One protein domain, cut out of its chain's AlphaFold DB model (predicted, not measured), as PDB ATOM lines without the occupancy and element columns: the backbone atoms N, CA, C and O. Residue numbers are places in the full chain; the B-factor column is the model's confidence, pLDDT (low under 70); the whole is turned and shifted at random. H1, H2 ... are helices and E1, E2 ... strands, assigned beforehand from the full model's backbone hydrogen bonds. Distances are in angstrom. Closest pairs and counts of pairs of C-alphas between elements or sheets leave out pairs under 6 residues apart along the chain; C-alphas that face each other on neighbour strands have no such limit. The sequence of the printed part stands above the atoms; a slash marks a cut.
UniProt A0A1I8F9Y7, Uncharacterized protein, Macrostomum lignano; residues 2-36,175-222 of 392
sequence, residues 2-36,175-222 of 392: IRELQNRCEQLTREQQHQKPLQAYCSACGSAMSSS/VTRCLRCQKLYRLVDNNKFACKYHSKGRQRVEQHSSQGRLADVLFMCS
ATOM      1  N   ILE A   2     213.916 209.151 152.157       87.56
ATOM      2  CA  ILE A   2     213.830 208.411 150.871       87.56
ATOM      3  C   ILE A   2     214.265 206.940 151.001       87.56
ATOM      4  O   ILE A   2     213.542 206.041 150.585       87.56
ATOM      5  N   ARG A   3     215.395 206.683 151.671       87.94
ATOM      6  CA  ARG A   3     215.915 205.321 151.899       87.94
ATOM      7  C   ARG A   3     214.992 204.449 152.762       87.94
ATOM      8  O   ARG A   3     214.913 203.243 152.586       87.94
ATOM      9  N   GLU A   4     214.272 205.075 153.689       88.25
ATOM     10  CA  GLU A   4     213.316 204.397 154.568       88.25
ATOM     11  C   GLU A   4     212.029 204.027 153.817       88.25
ATOM     12  O   GLU A   4     211.477 202.948 154.019       88.25
ATOM     13  N   LEU A   5     211.600 204.887 152.887       90.19
ATOM     14  CA  LEU A   5     210.490 204.608 151.979       90.19
ATOM     15  C   LEU A   5     210.828 203.454 151.022       90.19
ATOM     16  O   LEU A   5     210.013 202.554 150.840       90.19
ATOM     17  N   GLN A   6     212.050 203.439 150.475       89.88
ATOM     18  CA  GLN A   6     212.544 202.352 149.619       89.88
ATOM     19  C   GLN A   6     212.560 201.009 150.360       89.88
ATOM     20  O   GLN A   6     211.987 200.039 149.867       89.88
ATOM     21  N   ASN A   7     213.093 200.972 151.587       92.88
ATOM     22  CA  ASN A   7     213.088 199.759 152.410       92.88
ATOM     23  C   ASN A   7     211.666 199.255 152.715       92.88
ATOM     24  O   ASN A   7     211.425 198.049 152.690       92.88
ATOM     25  N   ARG A   8     210.704 200.154 152.971       90.38
ATOM     26  CA  ARG A   8     209.298 199.767 153.183       90.38
ATOM     27  C   ARG A   8     208.648 199.200 151.920       90.38
ATOM     28  O   ARG A   8     207.917 198.217 152.012       90.38
ATOM     29  N   CYS A   9     208.917 199.780 150.752       88.94
ATOM     30  CA  CYS A   9     208.418 199.258 149.476       88.94
ATOM     31  C   CYS A   9     208.995 197.872 149.158       88.94
ATOM     32  O   CYS A   9     208.249 196.974 148.755       88.94
ATOM     33  N   GLU A  10     210.290 197.659 149.387       91.56
ATOM     34  CA  GLU A  10     210.915 196.343 149.215       91.56
ATOM     35  C   GLU A  10     210.333 195.305 150.181       91.56
ATOM     36  O   GLU A  10     210.044 194.179 149.771       91.56
ATOM     37  N   GLN A  11     210.098 195.685 151.440       88.88
ATOM     38  CA  GLN A  11     209.498 194.799 152.436       88.88
ATOM     39  C   GLN A  11     208.074 194.371 152.043       88.88
ATOM     40  O   GLN A  11     207.781 193.176 152.052       88.88
ATOM     41  N   LEU A  12     207.219 195.309 151.620       80.50
ATOM     42  CA  LEU A  12     205.856 195.005 151.161       80.50
ATOM     43  C   LEU A  12     205.845 194.106 149.918       80.50
ATOM     44  O   LEU A  12     205.005 193.216 149.802       80.50
ATOM     45  N   THR A  13     206.803 194.293 149.008       79.44
ATOM     46  CA  THR A  13     206.931 193.446 147.809       79.44
ATOM     47  C   THR A  13     207.328 192.015 148.182       79.44
ATOM     48  O   THR A  13     206.768 191.056 147.647       79.44
ATOM     49  N   ARG A  14     208.239 191.849 149.152       79.38
ATOM     50  CA  ARG A  14     208.614 190.525 149.678       79.38
ATOM     51  C   ARG A  14     207.454 189.850 150.408       79.38
ATOM     52  O   ARG A  14     207.263 188.650 150.222       79.38
ATOM     53  N   GLU A  15     206.670 190.592 151.187       76.56
ATOM     54  CA  GLU A  15     205.479 190.066 151.871       76.56
ATOM     55  C   GLU A  15     204.382 189.646 150.882       76.56
ATOM     56  O   GLU A  15     203.787 188.582 151.051       76.56
ATOM     57  N   GLN A  16     204.170 190.407 149.801       68.62
ATOM     58  CA  GLN A  16     203.205 190.050 148.755       68.62
ATOM     59  C   GLN A  16     203.634 188.793 147.976       68.62
ATOM     60  O   GLN A  16     202.796 187.953 147.664       68.62
ATOM     61  N   GLN A  17     204.934 188.603 147.725       65.06
ATOM     62  CA  GLN A  17     205.456 187.375 147.104       65.06
ATOM     63  C   GLN A  17     205.411 186.153 148.040       65.06
ATOM     64  O   GLN A  17     205.337 185.020 147.567       65.06
ATOM     65  N   HIS A  18     205.433 186.363 149.362       57.31
ATOM     66  CA  HIS A  18     205.315 185.296 150.365       57.31
ATOM     67  C   HIS A  18     203.870 184.980 150.767       57.31
ATOM     68  O   HIS A  18     203.650 183.994 151.482       57.31
ATOM     69  N   GLN A  19     202.875 185.739 150.291       44.50
ATOM     70  CA  GLN A  19     201.489 185.283 150.311       44.50
ATOM     71  C   GLN A  19     201.365 184.090 149.365       44.50
ATOM     72  O   GLN A  19     201.051 184.215 148.183       44.50
ATOM     73  N   LYS A  20     201.634 182.897 149.913       42.62
ATOM     74  CA  LYS A  20     201.294 181.629 149.274       42.62
ATOM     75  C   LYS A  20     199.840 181.745 148.812       42.62
ATOM     76  O   LYS A  20     198.993 182.059 149.655       42.62
ATOM     77  N   PRO A  21     199.529 181.495 147.525       49.97
ATOM     78  CA  PRO A  21     198.142 181.411 147.103       49.97
ATOM     79  C   PRO A  21     197.462 180.427 148.048       49.97
ATOM     80  O   PRO A  21     198.017 179.355 148.304       49.97
ATOM     81  N   LEU A  22     196.326 180.825 148.634       49.03
ATOM     82  CA  LEU A  22     195.517 179.955 149.484       49.03
ATOM     83  C   LEU A  22     195.154 178.736 148.643       49.03
ATOM     84  O   LEU A  22     194.203 178.750 147.866       49.03
ATOM     85  N   GLN A  23     195.985 177.704 148.740       55.19
ATOM     86  CA  GLN A  23     195.823 176.485 147.985       55.19
ATOM     87  C   GLN A  23     194.590 175.831 148.591       55.19
ATOM     88  O   GLN A  23     194.628 175.294 149.698       55.19
ATOM     89  N   ALA A  24     193.455 175.996 147.919       57.88
ATOM     90  CA  ALA A  24     192.210 175.411 148.362       57.88
ATOM     91  C   ALA A  24     192.375 173.895 148.247       57.88
ATOM     92  O   ALA A  24     192.442 173.335 147.153       57.88
ATOM     93  N   TYR A  25     192.501 173.224 149.383       58.59
ATOM     94  CA  TYR A  25     192.423 171.776 149.443       58.59
ATOM     95  C   TYR A  25     190.955 171.390 149.542       58.59
ATOM     96  O   TYR A  25     190.179 172.017 150.266       58.59
ATOM     97  N   CYS A  26     190.559 170.337 148.831       57.06
ATOM     98  CA  CYS A  26     189.242 169.762 149.033       57.06
ATOM     99  C   CYS A  26     189.222 169.216 150.459       57.06
ATOM    100  O   CYS A  26     189.859 168.196 150.730       57.06
ATOM    101  N   SER A  27     188.484 169.873 151.353       52.31
ATOM    102  CA  SER A  27     188.312 169.494 152.765       52.31
ATOM    103  C   SER A  27     187.845 168.047 152.941       52.31
ATOM    104  O   SER A  27     187.985 167.469 154.014       52.31
ATOM    105  N   ALA A  28     187.343 167.433 151.871       52.91
ATOM    106  CA  ALA A  28     186.876 166.070 151.872       52.91
ATOM    107  C   ALA A  28     187.900 165.036 151.321       52.91
ATOM    108  O   ALA A  28     187.868 163.887 151.764       52.91
ATOM    109  N   CYS A  29     188.825 165.356 150.392       52.50
ATOM    110  CA  CYS A  29     189.857 164.390 149.922       52.50
ATOM    111  C   CYS A  29     191.313 164.799 150.160       52.50
ATOM    112  O   CYS A  29     192.201 164.006 149.839       52.50
ATOM    113  N   GLY A  30     191.578 165.998 150.674       56.38
ATOM    114  CA  GLY A  30     192.934 166.524 150.851       56.38
ATOM    115  C   GLY A  30     193.701 166.713 149.538       56.38
ATOM    116  O   GLY A  30     194.897 166.971 149.561       56.38
ATOM    117  N   SER A  31     193.044 166.560 148.385       65.69
ATOM    118  CA  SER A  31     193.645 166.862 147.086       65.69
ATOM    119  C   SER A  31     193.596 168.366 146.852       65.69
ATOM    120  O   SER A  31     192.592 169.002 147.188       65.69
ATOM    121  N   ALA A  32     194.651 168.907 146.245       61.53
ATOM    122  CA  ALA A  32     194.640 170.269 145.730       61.53
ATOM    123  C   ALA A  32     193.433 170.441 144.794       61.53
ATOM    124  O   ALA A  32     193.176 169.584 143.947       61.53
ATOM    125  N   MET A  33     192.643 171.493 144.986       61.25
ATOM    126  CA  MET A  33     191.563 171.833 144.064       61.25
ATOM    127  C   MET A  33     192.135 172.701 142.953       61.25
ATOM    128  O   MET A  33     192.902 173.624 143.211       61.25
ATOM    129  N   SER A  34     191.743 172.413 141.716       65.81
ATOM    130  CA  SER A  34     192.011 173.322 140.607       65.81
ATOM    131  C   SER A  34     190.924 174.391 140.604       65.81
ATOM    132  O   SER A  34     189.741 174.054 140.493       65.81
ATOM    133  N   SER A  35     191.301 175.663 140.735       53.56
ATOM    134  CA  SER A  35     190.387 176.774 140.473       53.56
ATOM    135  C   SER A  35     190.261 176.936 138.961       53.56
ATOM    136  O   SER A  35     191.123 177.528 138.320       53.56
ATOM    137  N   SER A  36     189.213 176.374 138.372       51.97
ATOM    138  CA  SER A  36     188.804 176.753 137.021       51.97
ATOM    139  C   SER A  36     188.001 178.046 137.133       51.97
ATOM    140  O   SER A  36     186.788 178.009 137.328       51.97
ATOM    141  N   VAL A 175     183.075 177.885 142.221       81.19
ATOM    142  CA  VAL A 175     182.843 176.464 142.009       81.19
ATOM    143  C   VAL A 175     184.203 175.792 141.936       81.19
ATOM    144  O   VAL A 175     185.102 176.228 141.224       81.19
ATOM    145  N   THR A 176     184.364 174.723 142.698       84.75
ATOM    146  CA  THR A 176     185.614 173.978 142.795       84.75
ATOM    147  C   THR A 176     185.394 172.566 142.261       84.75
ATOM    148  O   THR A 176     184.402 171.910 142.589       84.75
ATOM    149  N   ARG A 177     186.293 172.082 141.396       87.56
ATOM    150  CA  ARG A 177     186.193 170.733 140.815       87.56
ATOM    151  C   ARG A 177     186.943 169.734 141.689       87.56
ATOM    152  O   ARG A 177     188.139 169.882 141.936       87.56
ATOM    153  N   CYS A 178     186.262 168.688 142.152       86.25
ATOM    154  CA  CYS A 178     186.925 167.594 142.859       86.25
ATOM    155  C   CYS A 178     187.762 166.782 141.861       86.25
ATOM    156  O   CYS A 178     187.203 166.165 140.962       86.25
ATOM    157  N   LEU A 179     189.085 166.709 142.031       84.62
ATOM    158  CA  LEU A 179     189.957 165.974 141.098       84.62
ATOM    159  C   LEU A 179     189.668 164.465 141.034       84.62
ATOM    160  O   LEU A 179     189.967 163.821 140.035       84.62
ATOM    161  N   ARG A 180     189.068 163.888 142.085       81.88
ATOM    162  CA  ARG A 180     188.771 162.449 142.140       81.88
ATOM    163  C   ARG A 180     187.513 162.087 141.351       81.88
ATOM    164  O   ARG A 180     187.516 161.117 140.607       81.88
ATOM    165  N   CYS A 181     186.429 162.836 141.551       86.12
ATOM    166  CA  CYS A 181     185.129 162.537 140.941       86.12
ATOM    167  C   CYS A 181     184.778 163.453 139.767       86.12
ATOM    168  O   CYS A 181     183.742 163.256 139.140       86.12
ATOM    169  N   GLN A 182     185.614 164.462 139.516       86.50
ATOM    170  CA  GLN A 182     185.468 165.508 138.509       86.50
ATOM    171  C   GLN A 182     184.175 166.329 138.597       86.50
ATOM    172  O   GLN A 182     183.940 167.161 137.724       86.50
ATOM    173  N   LYS A 183     183.372 166.152 139.656       90.88
ATOM    174  CA  LYS A 183     182.174 166.953 139.903       90.88
ATOM    175  C   LYS A 183     182.538 168.328 140.444       90.88
ATOM    176  O   LYS A 183     183.509 168.493 141.189       90.88
ATOM    177  N   LEU A 184     181.721 169.288 140.045       91.12
ATOM    178  CA  LEU A 184     181.772 170.678 140.453       91.12
ATOM    179  C   LEU A 184     180.974 170.858 141.748       91.12
ATOM    180  O   LEU A 184     179.828 170.421 141.840       91.12
ATOM    181  N   TYR A 185     181.592 171.488 142.743       87.00
ATOM    182  CA  TYR A 185     180.996 171.775 144.043       87.00
ATOM    183  C   TYR A 185     181.099 173.264 144.335       87.00
ATOM    184  O   TYR A 185     182.182 173.847 144.235       87.00
ATOM    185  N   ARG A 186     179.990 173.878 144.746       89.31
ATOM    186  CA  ARG A 186     180.052 175.195 145.385       89.31
ATOM    187  C   ARG A 186     180.704 175.040 146.750       89.31
ATOM    188  O   ARG A 186     180.546 174.006 147.395       89.31
ATOM    189  N   LEU A 187     181.398 176.075 147.215       82.19
ATOM    190  CA  LEU A 187     182.064 176.044 148.521       82.19
ATOM    191  C   LEU A 187     181.095 175.706 149.671       82.19
ATOM    192  O   LEU A 187     181.447 174.945 150.566       82.19
ATOM    193  N   VAL A 188     179.857 176.213 149.599       84.69
ATOM    194  CA  VAL A 188     178.780 175.941 150.572       84.69
ATOM    195  C   VAL A 188     178.292 174.487 150.551       84.69
ATOM    196  O   VAL A 188     177.851 173.976 151.577       84.69
ATOM    197  N   ASP A 189     178.432 173.809 149.410       86.56
ATOM    198  CA  ASP A 189     178.004 172.423 149.206       86.56
ATOM    199  C   ASP A 189     179.166 171.431 149.368       86.56
ATOM    200  O   ASP A 189     178.949 170.222 149.386       86.56
ATOM    201  N   ASN A 190     180.410 171.910 149.495       84.88
ATOM    202  CA  ASN A 190     181.612 171.088 149.636       84.88
ATOM    203  C   ASN A 190     181.765 170.568 151.076       84.88
ATOM    204  O   ASN A 190     182.634 170.987 151.840       84.88
ATOM    205  N   ASN A 191     180.883 169.648 151.458       84.81
ATOM    206  CA  ASN A 191     180.939 168.941 152.734       84.81
ATOM    207  C   ASN A 191     181.523 167.523 152.568       84.81
ATOM    208  O   ASN A 191     181.618 166.982 151.465       84.81
ATOM    209  N   LYS A 192     181.873 166.870 153.686       80.19
ATOM    210  CA  LYS A 192     182.459 165.512 153.700       80.19
ATOM    211  C   LYS A 192     181.590 164.416 153.056       80.19
ATOM    212  O   LYS A 192     182.081 163.318 152.820       80.19
ATOM    213  N   PHE A 193     180.320 164.698 152.777       82.12
ATOM    214  CA  PHE A 193     179.369 163.774 152.158       82.12
ATOM    215  C   PHE A 193     179.030 164.137 150.704       82.12
ATOM    216  O   PHE A 193     178.445 163.321 149.994       82.12
ATOM    217  N   ALA A 194     179.423 165.322 150.234       85.69
ATOM    218  CA  ALA A 194     179.040 165.864 148.933       85.69
ATOM    219  C   ALA A 194     179.636 165.081 147.759       85.69
ATOM    220  O   ALA A 194     179.026 164.937 146.696       85.69
ATOM    221  N   CYS A 195     180.825 164.510 147.947       85.81
ATOM    222  CA  CYS A 195     181.414 163.596 146.982       85.81
ATOM    223  C   CYS A 195     181.397 162.154 147.506       85.81
ATOM    224  O   CYS A 195     181.916 161.811 148.568       85.81
ATOM    225  N   LYS A 196     180.806 161.276 146.686       80.94
ATOM    226  CA  LYS A 196     180.626 159.835 146.926       80.94
ATOM    227  C   LYS A 196     181.938 159.087 147.205       80.94
ATOM    228  O   LYS A 196     181.916 157.986 147.744       80.94
ATOM    229  N   TYR A 197     183.078 159.670 146.837       77.25
ATOM    230  CA  TYR A 197     184.400 159.088 147.066       77.25
ATOM    231  C   TYR A 197     184.976 159.405 148.456       77.25
ATOM    232  O   TYR A 197     186.031 158.874 148.787       77.25
ATOM    233  N   HIS A 198     184.293 160.214 149.275       65.31
ATOM    234  CA  HIS A 198     184.733 160.565 150.633       65.31
ATOM    235  C   HIS A 198     184.205 159.628 151.719       65.31
ATOM    236  O   HIS A 198     184.881 159.417 152.720       65.31
ATOM    237  N   SER A 199     183.028 159.023 151.526       60.22
ATOM    238  CA  SER A 199     182.432 158.131 152.533       60.22
ATOM    239  C   SER A 199     183.143 156.782 152.650       60.22
ATOM    240  O   SER A 199     182.946 156.056 153.622       60.22
ATOM    241  N   LYS A 200     184.004 156.445 151.687       65.88
ATOM    242  CA  LYS A 200     184.914 155.308 151.800       65.88
ATOM    243  C   LYS A 200     186.160 155.800 152.520       65.88
ATOM    244  O   LYS A 200     187.087 156.292 151.875       65.88
ATOM    245  N   GLY A 201     186.127 155.725 153.853       63.03
ATOM    246  CA  GLY A 201     187.264 156.049 154.707       63.03
ATOM    247  C   GLY A 201     188.543 155.474 154.106       63.03
ATOM    248  O   GLY A 201     188.573 154.312 153.697       63.03
ATOM    249  N   ARG A 202     189.575 156.310 153.968       69.62
ATOM    250  CA  ARG A 202     190.898 155.800 153.614       69.62
ATOM    251  C   ARG A 202     191.320 154.904 154.765       69.62
ATOM    252  O   ARG A 202     191.481 155.387 155.884       69.62
ATOM    253  N   GLN A 203     191.452 153.616 154.496       77.00
ATOM    254  CA  GLN A 203     192.031 152.711 155.461       77.00
ATOM    255  C   GLN A 203     193.520 153.032 155.507       77.00
ATOM    256  O   GLN A 203     194.231 152.897 154.510       77.00
ATOM    257  N   ARG A 204     193.959 153.545 156.653       85.50
ATOM    258  CA  ARG A 204     195.373 153.735 156.945       85.50
ATOM    259  C   ARG A 204     195.935 152.360 157.297       85.50
ATOM    260  O   ARG A 204     195.538 151.780 158.303       85.50
ATOM    261  N   VAL A 205     196.785 151.828 156.431       90.62
ATOM    262  CA  VAL A 205     197.489 150.562 156.627       90.62
ATOM    263  C   VAL A 205     198.922 150.902 156.998       90.62
ATOM    264  O   VAL A 205     199.680 151.425 156.187       90.62
ATOM    265  N   GLU A 206     199.268 150.642 158.250       95.56
ATOM    266  CA  GLU A 206     200.607 150.867 158.778       95.56
ATOM    267  C   GLU A 206     201.459 149.619 158.549       95.56
ATOM    268  O   GLU A 206     201.229 148.571 159.158       95.56
ATOM    269  N   GLN A 207     202.436 149.717 157.654       94.94
ATOM    270  CA  GLN A 207     203.436 148.679 157.466       94.94
ATOM    271  C   GLN A 207     204.537 148.851 158.506       94.94
ATOM    272  O   GLN A 207     205.178 149.896 158.596       94.94
ATOM    273  N   HIS A 208     204.761 147.800 159.285       96.56
ATOM    274  CA  HIS A 208     205.830 147.738 160.269       96.56
ATOM    275  C   HIS A 208     206.961 146.860 159.726       96.56
ATOM    276  O   HIS A 208     206.719 145.813 159.127       96.56
ATOM    277  N   SER A 209     208.200 147.299 159.921       94.94
ATOM    278  CA  SER A 209     209.399 146.502 159.655       94.94
ATOM    279  C   SER A 209     209.457 145.270 160.565       94.94
ATOM    280  O   SER A 209     208.819 145.226 161.617       94.94
ATOM    281  N   SER A 210     210.296 144.293 160.212       94.88
ATOM    282  CA  SER A 210     210.567 143.113 161.050       94.88
ATOM    283  C   SER A 210     211.113 143.457 162.443       94.88
ATOM    284  O   SER A 210     211.003 142.652 163.360       94.88
ATOM    285  N   GLN A 211     211.653 144.666 162.628       95.56
ATOM    286  CA  GLN A 211     212.108 145.193 163.919       95.56
ATOM    287  C   GLN A 211     210.995 145.905 164.716       95.56
ATOM    288  O   GLN A 211     211.274 146.536 165.734       95.56
ATOM    289  N   GLY A 212     209.744 145.874 164.243       93.25
ATOM    290  CA  GLY A 212     208.595 146.517 164.890       93.25
ATOM    291  C   GLY A 212     208.523 148.037 164.715       93.25
ATOM    292  O   GLY A 212     207.630 148.672 165.268       93.25
ATOM    293  N   ARG A 213     209.431 148.649 163.942       92.12
ATOM    294  CA  ARG A 213     209.373 150.086 163.621       92.12
ATOM    295  C   ARG A 213     208.434 150.337 162.451       92.12
ATOM    296  O   ARG A 213     208.479 149.578 161.484       92.12
ATOM    297  N   LEU A 214     207.642 151.405 162.521       94.06
ATOM    298  CA  LEU A 214     206.791 151.855 161.420       94.06
ATOM    299  C   LEU A 214     207.666 152.157 160.192       94.06
ATOM    300  O   LEU A 214     208.510 153.047 160.243       94.06
ATOM    301  N   ALA A 215     207.496 151.372 159.133       95.31
ATOM    302  CA  ALA A 215     208.258 151.489 157.896       95.31
ATOM    303  C   ALA A 215     207.525 152.369 156.880       95.31
ATOM    304  O   ALA A 215     208.148 153.224 156.258       95.31
ATOM    305  N   ASP A 216     206.210 152.178 156.738       92.31
ATOM    306  CA  ASP A 216     205.401 152.927 155.779       92.31
ATOM    307  C   ASP A 216     203.938 153.050 156.238       92.31
ATOM    308  O   ASP A 216     203.430 152.240 157.019       92.31
ATOM    309  N   VAL A 217     203.241 154.071 155.745       86.75
ATOM    310  CA  VAL A 217     201.817 154.309 155.988       86.75
ATOM    311  C   VAL A 217     201.104 154.411 154.645       86.75
ATOM    312  O   VAL A 217     201.060 155.463 154.005       86.75
ATOM    313  N   LEU A 218     200.474 153.314 154.238       87.94
ATOM    314  CA  LEU A 218     199.726 153.236 152.992       87.94
ATOM    315  C   LEU A 218     198.269 153.635 153.222       87.94
ATOM    316  O   LEU A 218     197.567 153.078 154.066       87.94
ATOM    317  N   PHE A 219     197.771 154.581 152.431       76.19
ATOM    318  CA  PHE A 219     196.352 154.935 152.432       76.19
ATOM    319  C   PHE A 219     195.622 154.152 151.345       76.19
ATOM    320  O   PHE A 219     195.554 154.574 150.188       76.19
ATOM    321  N   MET A 220     195.027 153.024 151.720       76.69
ATOM    322  CA  MET A 220     194.206 152.238 150.810       76.69
ATOM    323  C   MET A 220     192.789 152.815 150.774       76.69
ATOM    324  O   MET A 220     192.089 152.904 151.784       76.69
ATOM    325  N   CYS A 221     192.331 153.222 149.590       67.75
ATOM    326  CA  CYS A 221     190.905 153.437 149.386       67.75
ATOM    327  C   CYS A 221     190.246 152.063 149.313       67.75
ATOM    328  O   CYS A 221     190.401 151.375 148.305       67.75
ATOM    329  N   SER A 222     189.492 151.684 150.347       62.09
ATOM    330  CA  SER A 222     188.675 150.470 150.353       62.09
ATOM    331  C   SER A 222     187.542 150.627 149.332       62.09
ATOM    332  O   SER A 222     186.389 150.938 149.645       62.09
TER     333      SER A 222
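Overview. This is residues 2 to 36 and 175 to 222 of the 392 residues of an uncharacterized protein of Macrostomum lignano (UniProt A0A1I8F9Y7). Picture an extended chain with three parts strung out in space: a free helix, H1, sticking out as an arm at one end, a small knot of loops around the short hairpin E1 and E2 between, and a longer two-stranded hairpin, E3 and E4, at the other end. Residues 2 to 22, of which 2 to 18 belong to H1, stand free, and this arm makes much of the longest axis. The printed part has 83 residues, with one named helix and four named strands in the order H1 E1 E2 E3 E4; the strands form two separate antiparallel sheets, E1 - E2 and E3 - E4. The class is mixed, helices and strands, though under half of the residues, 38, are in named elements. The whole is extended, with a radius of gyration of the C-alphas of 20.9 A, and only just flat, spanning 64 by 43 by 16 A.

Along the chain. Find C-alpha 2 at (213.830, 208.411, 150.871); from there H1, residues 2 to 18, runs 24.6 A to C-alpha 18 at (205.315, 185.296, 150.365). Past the cut, look for E1 at residues 175 to 177, 6.7 A long, and E2 at residues 184 to 186, 6.9 A long. Further on, E3 covers residues 202 to 208 over 18.2 A. E4, residues 214 to 221, runs 20.0 A to C-alpha 221 at (190.905, 153.437, 149.386).

Arrangement. Begin at H1, where every O i to N i+4 pair is within hydrogen-bond range. It is apart from E2, E3 and E4. Go on to the hairpin of E1 and E2, antiparallel at 144 degrees between their directions: C-alphas 177 and 184 face each other at 4.4 A, and N 176 and O 185 are within hydrogen-bond range at 2.8 A. E2 is apart from E3 and from E4, and E1 is apart from both as well. At E3 and E4 you meet the second hairpin, antiparallel at 157 degrees. There C-alphas 202 and 221 face each other at 4.8 A, and C-alphas 208 and 214 at 4.4 A; N 205 and O 218 are 2.8 A apart, within hydrogen-bond range, as are N 220 and O 203 at 2.9 A.

Size, cuts and confidence. The two C-alphas farthest apart are those of Ile 2 and Ser 210, at 66.2 A. Residues 37 to 174 are not printed, and C-alphas 36 and 175 are 7.8 A apart across this cut, which lies in the link from H1 to E1. The link E1 to E2 is short, E2 to E3 is long with 15 residues, and E3 to E4 is tight. Look for low confidence, pLDDT under 70, at residues 16 to 36, 198 to 202 and 221 to 222; the mean of the printed part is 77.3.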